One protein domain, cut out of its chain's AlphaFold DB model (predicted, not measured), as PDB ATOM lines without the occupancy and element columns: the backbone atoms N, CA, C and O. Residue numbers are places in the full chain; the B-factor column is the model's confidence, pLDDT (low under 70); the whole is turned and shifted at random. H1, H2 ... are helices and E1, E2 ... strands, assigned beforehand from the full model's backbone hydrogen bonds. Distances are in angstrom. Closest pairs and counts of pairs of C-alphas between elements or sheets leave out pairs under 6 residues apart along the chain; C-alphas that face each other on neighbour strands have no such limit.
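What this domain is: This is residues 2 to 72 of the 90 residues of an uncharacterized protein of Desulfobacteraceae bacterium 4484_190.2 (UniProt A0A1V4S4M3). What shape is it? The hairpin E1 E2 makes the middle, with the small hairpin E3 E4 packed on E1, H2 near E1 and E4, and H1 off at one end. What builds it? The 71 printed residues hold H1, E1, E2, H2, E3, E4, in that order; both two-stranded sheets are antiparallel, and the class is mixed, with under half of the residues in named elements. How large? Compact, radius of gyration of the C-alphas 11.7 A, spans 31 by 24 by 21 A.

How they stand to each other: How do strands pair? In the hairpin of E1, residues 22 to 27, and E2, residues 30 to 36, N 25 and O 32 are 3.1 A apart, within hydrogen-bond range. In that of E3, residues 45 to 47, and E4, residues 53 to 55, N 46 and O 54 are 2.9 A apart, also within range. What else is near? The closest C-alphas of E1 and E4 are those of Trp 26 and Val 54, 4.6 A. H1, residues 13 to 18, and H2, residues 38 to 44, are only just apart at 8.4 A; in both, every O i to N i+4 pair is within range.

Where its parts are: How long are they? E2 spans 15.7 A, E1 14.2 A and H2 10.1 A between end C-alphas. Where are the anchors? H1 begins at C-alpha 13, (-33.762, -12.978, -16.294); E4 ends at C-alpha 55, (-53.575, -5.328, -24.492).

The domain as a whole: Is it unbroken? The printed part has no cut, and the links between named elements are tight. Where is confidence low? Residues 67 to 72 are under 70, within the unnamed stretch 56 to 72.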
ATOM      1  N   LYS A   2     -40.633  -9.638 -10.616       92.19
ATOM      2  CA  LYS A   2     -42.049  -9.886 -10.293       92.19
ATOM      3  C   LYS A   2     -42.984  -9.407 -11.404       92.19
ATOM      4  O   LYS A   2     -42.818  -8.298 -11.896       92.19
ATOM      5  N   CYS A   3     -43.972 -10.223 -11.771       94.00
ATOM      6  CA  CYS A   3     -44.957  -9.887 -12.798       94.00
ATOM      7  C   CYS A   3     -45.821  -8.693 -12.367       94.00
ATOM      8  O   CYS A   3     -46.484  -8.750 -11.329       94.00
ATOM      9  N   ALA A   4     -45.888  -7.661 -13.206       93.56
ATOM     10  CA  ALA A   4     -46.631  -6.428 -12.961       93.56
ATOM     11  C   ALA A   4     -48.160  -6.614 -12.903       93.56
ATOM     12  O   ALA A   4     -48.863  -5.707 -12.479       93.56
ATOM     13  N   ILE A   5     -48.704  -7.770 -13.304       94.06
ATOM     14  CA  ILE A   5     -50.154  -8.041 -13.277       94.06
ATOM     15  C   ILE A   5     -50.512  -8.976 -12.118       94.06
ATOM     16  O   ILE A   5     -51.259  -8.608 -11.212       94.06
ATOM     17  N   CYS A   6     -49.984 -10.203 -12.127       94.19
ATOM     18  CA  CYS A   6     -50.366 -11.227 -11.149       94.19
ATOM     19  C   CYS A   6     -49.426 -11.315  -9.942       94.19
ATOM     20  O   CYS A   6     -49.780 -11.935  -8.942       94.19
ATOM     21  N   GLY A   7     -48.244 -10.700 -10.013       92.50
ATOM     22  CA  GLY A   7     -47.281 -10.694  -8.922       92.50
ATOM     23  C   GLY A   7     -46.507 -11.995  -8.711       92.50
ATOM     24  O   GLY A   7     -45.854 -12.112  -7.680       92.50
ATOM     25  N   ILE A   8     -46.563 -12.957  -9.639       93.19
ATOM     26  CA  ILE A   8     -45.667 -14.123  -9.599       93.19
ATOM     27  C   ILE A   8     -44.210 -13.664  -9.711       93.19
ATOM     28  O   ILE A   8     -43.934 -12.659 -10.368       93.19
ATOM     29  N   GLU A   9     -43.297 -14.376  -9.062       94.06
ATOM     30  CA  GLU A   9     -41.873 -14.052  -9.014       94.06
ATOM     31  C   GLU A   9     -41.060 -15.123  -9.741       94.06
ATOM     32  O   GLU A   9     -41.425 -16.295  -9.716       94.06
ATOM     33  N   VAL A  10     -39.972 -14.699 -10.379       90.69
ATOM     34  CA  VAL A  10     -38.919 -15.567 -10.932       90.69
ATOM     35  C   VAL A  10     -37.563 -15.058 -10.476       90.69
ATOM     36  O   VAL A  10     -37.385 -13.855 -10.231       90.69
ATOM     37  N   ASP A  11     -36.611 -15.970 -10.331       89.19
ATOM     38  CA  ASP A  11     -35.355 -15.704  -9.636       89.19
ATOM     39  C   ASP A  11     -34.293 -15.090 -10.561       89.19
ATOM     40  O   ASP A  11     -33.303 -14.531 -10.085       89.19
ATOM     41  N   SER A  12     -34.466 -15.165 -11.885       89.81
ATOM     42  CA  SER A  12     -33.479 -14.680 -12.864       89.81
ATOM     43  C   SER A  12     -34.098 -14.250 -14.196       89.81
ATOM     44  O   SER A  12     -35.198 -14.664 -14.553       89.81
ATOM     45  N   ILE A  13     -33.362 -13.423 -14.948       89.19
ATOM     46  CA  ILE A  13     -33.762 -12.978 -16.294       89.19
ATOM     47  C   ILE A  13     -33.784 -14.162 -17.269       89.19
ATOM     48  O   ILE A  13     -34.715 -14.260 -18.060       89.19
ATOM     49  N   ASP A  14     -32.809 -15.073 -17.197       93.81
ATOM     50  CA  ASP A  14     -32.774 -16.265 -18.055       93.81
ATOM     51  C   ASP A  14     -34.040 -17.120 -17.887       93.81
ATOM     52  O   ASP A  14     -34.688 -17.466 -18.870       93.81
ATOM     53  N   GLU A  15     -34.464 -17.352 -16.639       92.94
ATOM     54  CA  GLU A  15     -35.712 -18.061 -16.326       92.94
ATOM     55  C   GLU A  15     -36.939 -17.323 -16.880       92.94
ATOM     56  O   GLU A  15     -37.826 -17.940 -17.462       92.94
ATOM     57  N   ALA A  16     -36.982 -15.992 -16.761       92.38
ATOM     58  CA  ALA A  16     -38.052 -15.189 -17.347       92.38
ATOM     59  C   ALA A  16     -38.118 -15.326 -18.880       92.38
ATOM     60  O   ALA A  16     -39.215 -15.402 -19.434       92.38
ATOM     61  N   ILE A  17     -36.971 -15.377 -19.567       91.94
ATOM     62  CA  ILE A  17     -36.904 -15.568 -21.023       91.94
ATOM     63  C   ILE A  17     -37.405 -16.965 -21.403       91.94
ATOM     64  O   ILE A  17     -38.240 -17.079 -22.302       91.94
ATOM     65  N   ASP A  18     -36.934 -18.006 -20.711       94.75
ATOM     66  CA  ASP A  18     -37.355 -19.392 -20.952       94.75
ATOM     67  C   ASP A  18     -38.868 -19.579 -20.730       94.75
ATOM     68  O   ASP A  18     -39.533 -20.284 -21.491       94.75
ATOM     69  N   GLU A  19     -39.438 -18.878 -19.748       94.12
ATOM     70  CA  GLU A  19     -40.873 -18.883 -19.428       94.12
ATOM     71  C   GLU A  19     -41.702 -17.893 -20.280       94.12
ATOM     72  O   GLU A  19     -42.894 -17.683 -20.030       94.12
ATOM     73  N   GLY A  20     -41.092 -17.246 -21.279       94.12
ATOM     74  CA  GLY A  20     -41.788 -16.374 -22.229       94.12
ATOM     75  C   GLY A  20     -42.339 -15.080 -21.621       94.12
ATOM     76  O   GLY A  20     -43.390 -14.585 -22.042       94.12
ATOM     77  N   TRP A  21     -41.667 -14.533 -20.609       95.94
ATOM     78  CA  TRP A  21     -42.030 -13.245 -20.027       95.94
ATOM     79  C   TRP A  21     -41.708 -12.110 -21.000       95.94
ATOM     80  O   TRP A  21     -40.671 -12.119 -21.663       95.94
ATOM     81  N   ILE A  22     -42.580 -11.102 -21.060       94.75
ATOM     82  CA  ILE A  22     -42.396  -9.930 -21.923       94.75
ATOM     83  C   ILE A  22     -42.074  -8.675 -21.095       94.75
ATOM     84  O   ILE A  22     -42.628  -8.497 -20.004       94.75
ATOM     85  N   PRO A  23     -41.181  -7.797 -21.585       92.38
ATOM     86  CA  PRO A  23     -40.689  -6.656 -20.814       92.38
ATOM     87  C   PRO A  23     -41.634  -5.449 -20.810       92.38
ATOM     88  O   PRO A  23     -41.586  -4.665 -19.869       92.38
ATOM     89  N   TYR A  24     -42.490  -5.290 -21.820       93.31
ATOM     90  CA  TYR A  24     -43.405  -4.153 -21.944       93.31
ATOM     91  C   TYR A  24     -44.672  -4.540 -22.713       93.31
ATOM     92  O   TYR A  24     -44.703  -5.553 -23.418       93.31
ATOM     93  N   ILE A  25     -45.714  -3.716 -22.581       95.31
ATOM     94  CA  ILE A  25     -46.944  -3.791 -23.378       95.31
ATOM     95  C   ILE A  25     -47.463  -2.388 -23.703       95.31
ATOM     96  O   ILE A  25     -47.144  -1.415 -23.024       95.31
ATOM     97  N   TRP A  26     -48.353  -2.301 -24.683       95.06
ATOM     98  CA  TRP A  26     -49.082  -1.094 -25.040       95.06
ATOM     99  C   TRP A  26     -50.549  -1.183 -24.620       95.06
ATOM    100  O   TRP A  26     -51.289  -2.089 -25.020       95.06
ATOM    101  N   GLU A  27     -51.011  -0.180 -23.877       93.69
ATOM    102  CA  GLU A  27     -52.414  -0.006 -23.509       93.69
ATOM    103  C   GLU A  27     -52.877   1.412 -23.850       93.69
ATOM    104  O   GLU A  27     -52.348   2.399 -23.347       93.69
ATOM    105  N   GLY A  28     -53.880   1.535 -24.725       87.75
ATOM    106  CA  GLY A  28     -54.463   2.840 -25.062       87.75
ATOM    107  C   GLY A  28     -53.473   3.845 -25.669       87.75
ATOM    108  O   GLY A  28     -53.672   5.046 -25.522       87.75
ATOM    109  N   GLY A  29     -52.409   3.369 -26.326       88.12
ATOM    110  CA  GLY A  29     -51.348   4.218 -26.879       88.12
ATOM    111  C   GLY A  29     -50.301   4.665 -25.857       88.12
ATOM    112  O   GLY A  29     -49.470   5.508 -26.181       88.12
ATOM    113  N   GLN A  30     -50.331   4.123 -24.637       90.38
ATOM    114  CA  GLN A  30     -49.281   4.298 -23.641       90.38
ATOM    115  C   GLN A  30     -48.499   2.999 -23.472       90.38
ATOM    116  O   GLN A  30     -49.100   1.928 -23.355       90.38
ATOM    117  N   GLU A  31     -47.178   3.112 -23.418       92.50
ATOM    118  CA  GLU A  31     -46.311   2.015 -23.008       92.50
ATOM    119  C   GLU A  31     -46.465   1.782 -21.500       92.50
ATOM    120  O   GLU A  31     -46.607   2.724 -20.710       92.50
ATOM    121  N   LYS A  32     -46.502   0.511 -21.111       91.19
ATOM    122  CA  LYS A  32     -46.537   0.058 -19.726       91.19
ATOM    123  C   LYS A  32     -45.345  -0.856 -19.504       91.19
ATOM    124  O   LYS A  32     -45.309  -1.969 -20.037       91.19
ATOM    125  N   GLU A  33     -44.404  -0.394 -18.694       91.25
ATOM    126  CA  GLU A  33     -43.248  -1.186 -18.290       91.25
ATOM    127  C   GLU A  33     -43.686  -2.412 -17.482       91.25
ATOM    128  O   GLU A  33     -44.646  -2.370 -16.710       91.25
ATOM    129  N   GLY A  34     -43.032  -3.535 -17.755       87.75
ATOM    130  CA  GLY A  34     -43.253  -4.808 -17.092       87.75
ATOM    131  C   GLY A  34     -42.197  -5.084 -16.019       87.75
ATOM    132  O   GLY A  34     -41.574  -4.163 -15.503       87.75
ATOM    133  N   PRO A  35     -41.964  -6.359 -15.668       93.12
ATOM    134  CA  PRO A  35     -42.132  -7.511 -16.553       93.12
ATOM    135  C   PRO A  35     -43.516  -8.174 -16.445       93.12
ATOM    136  O   PRO A  35     -44.186  -8.082 -15.417       93.12
ATOM    137  N   TYR A  36     -43.944  -8.886 -17.490       94.81
ATOM    138  CA  TYR A  36     -45.218  -9.616 -17.538       94.81
ATOM    139  C   TYR A  36     -44.979 -11.101 -17.802       94.81
ATOM    140  O   TYR A  36     -44.349 -11.453 -18.796       94.81
ATOM    141  N   CYS A  37     -45.498 -11.977 -16.941       96.19
ATOM    142  CA  CYS A  37     -45.294 -13.417 -17.089       96.19
ATOM    143  C   CYS A  37     -46.001 -14.007 -18.312       96.19
ATOM    144  O   CYS A  37     -47.041 -13.490 -18.732       96.19
ATOM    145  N   GLY A  38     -45.481 -15.135 -18.810       95.69
ATOM    146  CA  GLY A  38     -46.024 -15.863 -19.963       95.69
ATOM    147  C   GLY A  38     -47.529 -16.148 -19.865       95.69
ATOM    148  O   GLY A  38     -48.267 -16.003 -20.834       95.69
ATOM    149  N   SER A  39     -48.037 -16.468 -18.671       95.94
ATOM    150  CA  SER A  39     -49.475 -16.709 -18.482       95.94
ATOM    151  C   SER A  39     -50.319 -15.436 -18.607       95.94
ATOM    152  O   SER A  39     -51.402 -15.461 -19.190       95.94
ATOM    153  N   CYS A  40     -49.855 -14.310 -18.055       95.75
ATOM    154  CA  CYS A  40     -50.570 -13.039 -18.185       95.75
ATOM    155  C   CYS A  40     -50.505 -12.517 -19.621       95.75
ATOM    156  O   CYS A  40     -51.516 -12.017 -20.118       95.75
ATOM    157  N   SER A  41     -49.352 -12.652 -20.283       95.00
ATOM    158  CA  SER A  41     -49.188 -12.236 -21.672       95.00
ATOM    159  C   SER A  41     -50.073 -13.059 -22.612       95.00
ATOM    160  O   SER A  41     -50.819 -12.477 -23.392       95.00
ATOM    161  N   GLU A  42     -50.122 -14.384 -22.471       95.75
ATOM    162  CA  GLU A  42     -50.973 -15.251 -23.301       95.75
ATOM    163  C   GLU A  42     -52.472 -14.898 -23.197       95.75
ATOM    164  O   GLU A  42     -53.210 -14.834 -24.193       95.75
ATOM    165  N   ILE A  43     -52.943 -14.629 -21.976       95.75
ATOM    166  CA  ILE A  43     -54.363 -14.381 -21.714       95.75
ATOM    167  C   ILE A  43     -54.764 -12.959 -22.118       95.75
ATOM    168  O   ILE A  43     -55.801 -12.780 -22.764       95.75
ATOM    169  N   LEU A  44     -53.969 -11.952 -21.757       96.19
ATOM    170  CA  LEU A  44     -54.382 -10.543 -21.797       96.19
ATOM    171  C   LEU A  44     -53.830  -9.774 -23.000       96.19
ATOM    172  O   LEU A  44     -54.388  -8.737 -23.364       96.19
ATOM    173  N   ILE A  45     -52.752 -10.265 -23.610       95.75
ATOM    174  CA  ILE A  45     -51.952  -9.538 -24.599       95.75
ATOM    175  C   ILE A  45     -52.056 -10.233 -25.959       95.75
ATOM    176  O   ILE A  45     -52.290 -11.437 -26.063       95.75
ATOM    177  N   GLN A  46     -51.948  -9.456 -27.028       96.69
ATOM    178  CA  GLN A  46     -51.869  -9.931 -28.405       96.69
ATOM    179  C   GLN A  46     -50.764  -9.172 -29.142       96.69
ATOM    180  O   GLN A  46     -50.406  -8.066 -28.748       96.69
ATOM    181  N   VAL A  47     -50.256  -9.744 -30.229       96.06
ATOM    182  CA  VAL A  47     -49.319  -9.057 -31.126       96.06
ATOM    183  C   VAL A  47     -50.122  -8.353 -32.222       96.06
ATOM    184  O   VAL A  47     -51.010  -8.970 -32.817       96.06
ATOM    185  N   ASN A  48     -49.876  -7.061 -32.451       94.44
ATOM    186  CA  ASN A  48     -50.539  -6.294 -33.513       94.44
ATOM    187  C   ASN A  48     -49.814  -6.432 -34.874       94.44
ATOM    188  O   ASN A  48     -48.864  -7.199 -35.014       94.44
ATOM    189  N   GLU A  49     -50.270  -5.694 -35.891       95.38
ATOM    190  CA  GLU A  49     -49.684  -5.723 -37.244       95.38
ATOM    191  C   GLU A  49     -48.235  -5.209 -37.297       95.38
ATOM    192  O   GLU A  49     -47.474  -5.621 -38.170       95.38
ATOM    193  N   ASP A  50     -47.844  -4.357 -36.346       94.88
ATOM    194  CA  ASP A  50     -46.488  -3.816 -36.209       94.88
ATOM    195  C   ASP A  50     -45.541  -4.765 -35.449       94.88
ATOM    196  O   ASP A  50     -44.344  -4.501 -35.360       94.88
ATOM    197  N   GLY A  51     -46.051  -5.882 -34.917       93.75
ATOM    198  CA  GLY A  51     -45.275  -6.805 -34.086       93.75
ATOM    199  C   GLY A  51     -45.187  -6.400 -32.611       93.75
ATOM    200  O   GLY A  51     -44.458  -7.034 -31.854       93.75
ATOM    201  N   GLU A  52     -45.944  -5.388 -32.187       95.50
ATOM    202  CA  GLU A  52     -45.948  -4.875 -30.817       95.50
ATOM    203  C   GLU A  52     -46.921  -5.643 -29.914       95.50
ATOM    204  O   GLU A  52     -48.013  -6.053 -30.329       95.50
ATOM    205  N   TYR A  53     -46.552  -5.780 -28.638       96.12
ATOM    206  CA  TYR A  53     -47.389  -6.383 -27.603       96.12
ATOM    207  C   TYR A  53     -48.459  -5.394 -27.139       96.12
ATOM    208  O   TYR A  53     -48.158  -4.426 -26.447       96.12
ATOM    209  N   VAL A  54     -49.723  -5.634 -27.482       97.19
ATOM    210  CA  VAL A  54     -50.851  -4.757 -27.134       97.19
ATOM    211  C   VAL A  54     -51.871  -5.485 -26.258       97.19
ATOM    212  O   VAL A  54     -52.177  -6.658 -26.477       97.19
ATOM    213  N   VAL A  55     -52.452  -4.790 -25.279       96.56
ATOM    214  CA  VAL A  55     -53.575  -5.328 -24.492       96.56
ATOM    215  C   VAL A  55     -54.767  -5.588 -25.417       96.56
ATOM    216  O   VAL A  55     -55.161  -4.705 -26.189       96.56
ATOM    217  N   LYS A  56     -55.373  -6.780 -25.326       95.69
ATOM    218  CA  LYS A  56     -56.592  -7.115 -26.082       95.69
ATOM    219  C   LYS A  56     -57.703  -6.119 -25.750       95.69
ATOM    220  O   LYS A  56     -57.902  -5.761 -24.590       95.69
ATOM    221  N   GLU A  57     -58.473  -5.716 -26.760       93.94
ATOM    222  CA  GLU A  57     -59.552  -4.716 -26.643       93.94
ATOM    223  C   GLU A  57     -60.502  -4.981 -25.462       93.94
ATOM    224  O   GLU A  57     -60.905  -4.065 -24.750       93.94
ATOM    225  N   GLU A  58     -60.823  -6.250 -25.212       94.88
ATOM    226  CA  GLU A  58     -61.735  -6.676 -24.149       94.88
ATOM    227  C   GLU A  58     -61.207  -6.460 -22.723       94.88
ATOM    228  O   GLU A  58     -62.018  -6.401 -21.793       94.88
ATOM    229  N   TYR A  59     -59.891  -6.299 -22.543       94.50
ATOM    230  CA  TYR A  59     -59.239  -6.095 -21.243       94.50
ATOM    231  C   TYR A  59     -58.704  -4.677 -21.032       94.50
ATOM    232  O   TYR A  59     -58.318  -4.350 -19.908       94.50
ATOM    233  N   LYS A  60     -58.727  -3.815 -22.056       92.81
ATOM    234  CA  LYS A  60     -58.266  -2.425 -21.934       92.81
ATOM    235  C   LYS A  60     -58.993  -1.691 -20.806       92.81
ATOM    236  O   LYS A  60     -60.225  -1.687 -20.742       92.81
ATOM    237  N   GLY A  61     -58.224  -1.081 -19.907       90.38
ATOM    238  CA  GLY A  61     -58.725  -0.357 -18.737       90.38
ATOM    239  C   GLY A  61     -59.320  -1.247 -17.639       90.38
ATOM    240  O   GLY A  61     -59.930  -0.728 -16.706       90.38
ATOM    241  N   LYS A  62     -59.180  -2.576 -17.744       93.00
ATOM    242  CA  LYS A  62     -59.648  -3.550 -16.738       93.00
ATOM    243  C   LYS A  62     -58.501  -4.242 -16.007       93.00
ATOM    244  O   LYS A  62     -58.746  -4.922 -15.011       93.00
ATOM    245  N   ILE A  63     -57.273  -4.097 -16.500       91.44
ATOM    246  CA  ILE A  63     -56.080  -4.663 -15.875       91.44
ATOM    247  C   ILE A  63     -55.672  -3.756 -14.716       91.44
ATOM    248  O   ILE A  63     -55.549  -2.543 -14.866       91.44
ATOM    249  N   THR A  64     -55.489  -4.354 -13.543       91.31
ATOM    250  CA  THR A  64     -54.854  -3.682 -12.408       91.31
ATOM    251  C   THR A  64     -53.390  -4.066 -12.411       91.31
ATOM    252  O   THR A  64     -53.063  -5.248 -12.306       91.31
ATOM    253  N   TYR A  65     -52.528  -3.069 -12.546       89.88
ATOM    254  CA  TYR A  65     -51.089  -3.246 -12.463       89.88
ATOM    255  C   TYR A  65     -50.660  -3.089 -11.008       89.88
ATOM    256  O   TYR A  65     -51.173  -2.227 -10.292       89.88
ATOM    257  N   GLN A  66     -49.747  -3.939 -10.561       86.56
ATOM    258  CA  GLN A  66     -49.100  -3.761  -9.276       86.56
ATOM    259  C   GLN A  66     -48.099  -2.621  -9.416       86.56
ATOM    260  O   GLN A  66     -47.244  -2.653 -10.298       86.56
ATOM    261  N   GLU A  67     -48.217  -1.619  -8.547       65.38
ATOM    262  CA  GLU A  67     -47.157  -0.639  -8.332       65.38
ATOM    263  C   GLU A  67     -45.956  -1.403  -7.763       65.38
ATOM    264  O   GLU A  67     -45.918  -1.758  -6.585       65.38
ATOM    265  N   GLY A  68     -45.029  -1.772  -8.639       52.53
ATOM    266  CA  GLY A  68     -43.710  -2.246  -8.267       52.53
ATOM    267  C   GLY A  68     -42.722  -1.149  -8.607       52.53
ATOM    268  O   GLY A  68     -42.808  -0.583  -9.689       52.53
ATOM    269  N   ASP A  69     -41.806  -0.843  -7.694       44.28
ATOM    270  CA  ASP A  69     -40.564  -0.130  -7.987       44.28
ATOM    271  C   ASP A  69     -39.816  -0.880  -9.106       44.28
ATOM    272  O   ASP A  69     -38.973  -1.747  -8.853       44.28
ATOM    273  N   PHE A  70     -40.172  -0.612 -10.362       49.03
ATOM    274  CA  PHE A  70     -39.393  -1.016 -11.522       49.03
ATOM    275  C   PHE A  70     -38.168  -0.120 -11.493       49.03
ATOM    276  O   PHE A  70     -38.218   1.023 -11.921       49.03
ATOM    277  N   ILE A  71     -37.156  -0.625 -10.793       44.78
ATOM    278  CA  ILE A  71     -35.833  -0.063 -10.556       44.78
ATOM    279  C   ILE A  71     -35.535   1.089 -11.528       44.78
ATOM    280  O   ILE A  71     -35.236   0.855 -12.697       44.78
ATOM    281  N   GLU A  72     -35.592   2.327 -11.027       44.00
ATOM    282  CA  GLU A  72     -34.883   3.461 -11.623       44.00
ATOM    283  C   GLU A  72     -33.375   3.177 -11.494       44.00
ATOM    284  O   GLU A  72     -32.673   3.787 -10.689       44.00
TER     285      GLU A  72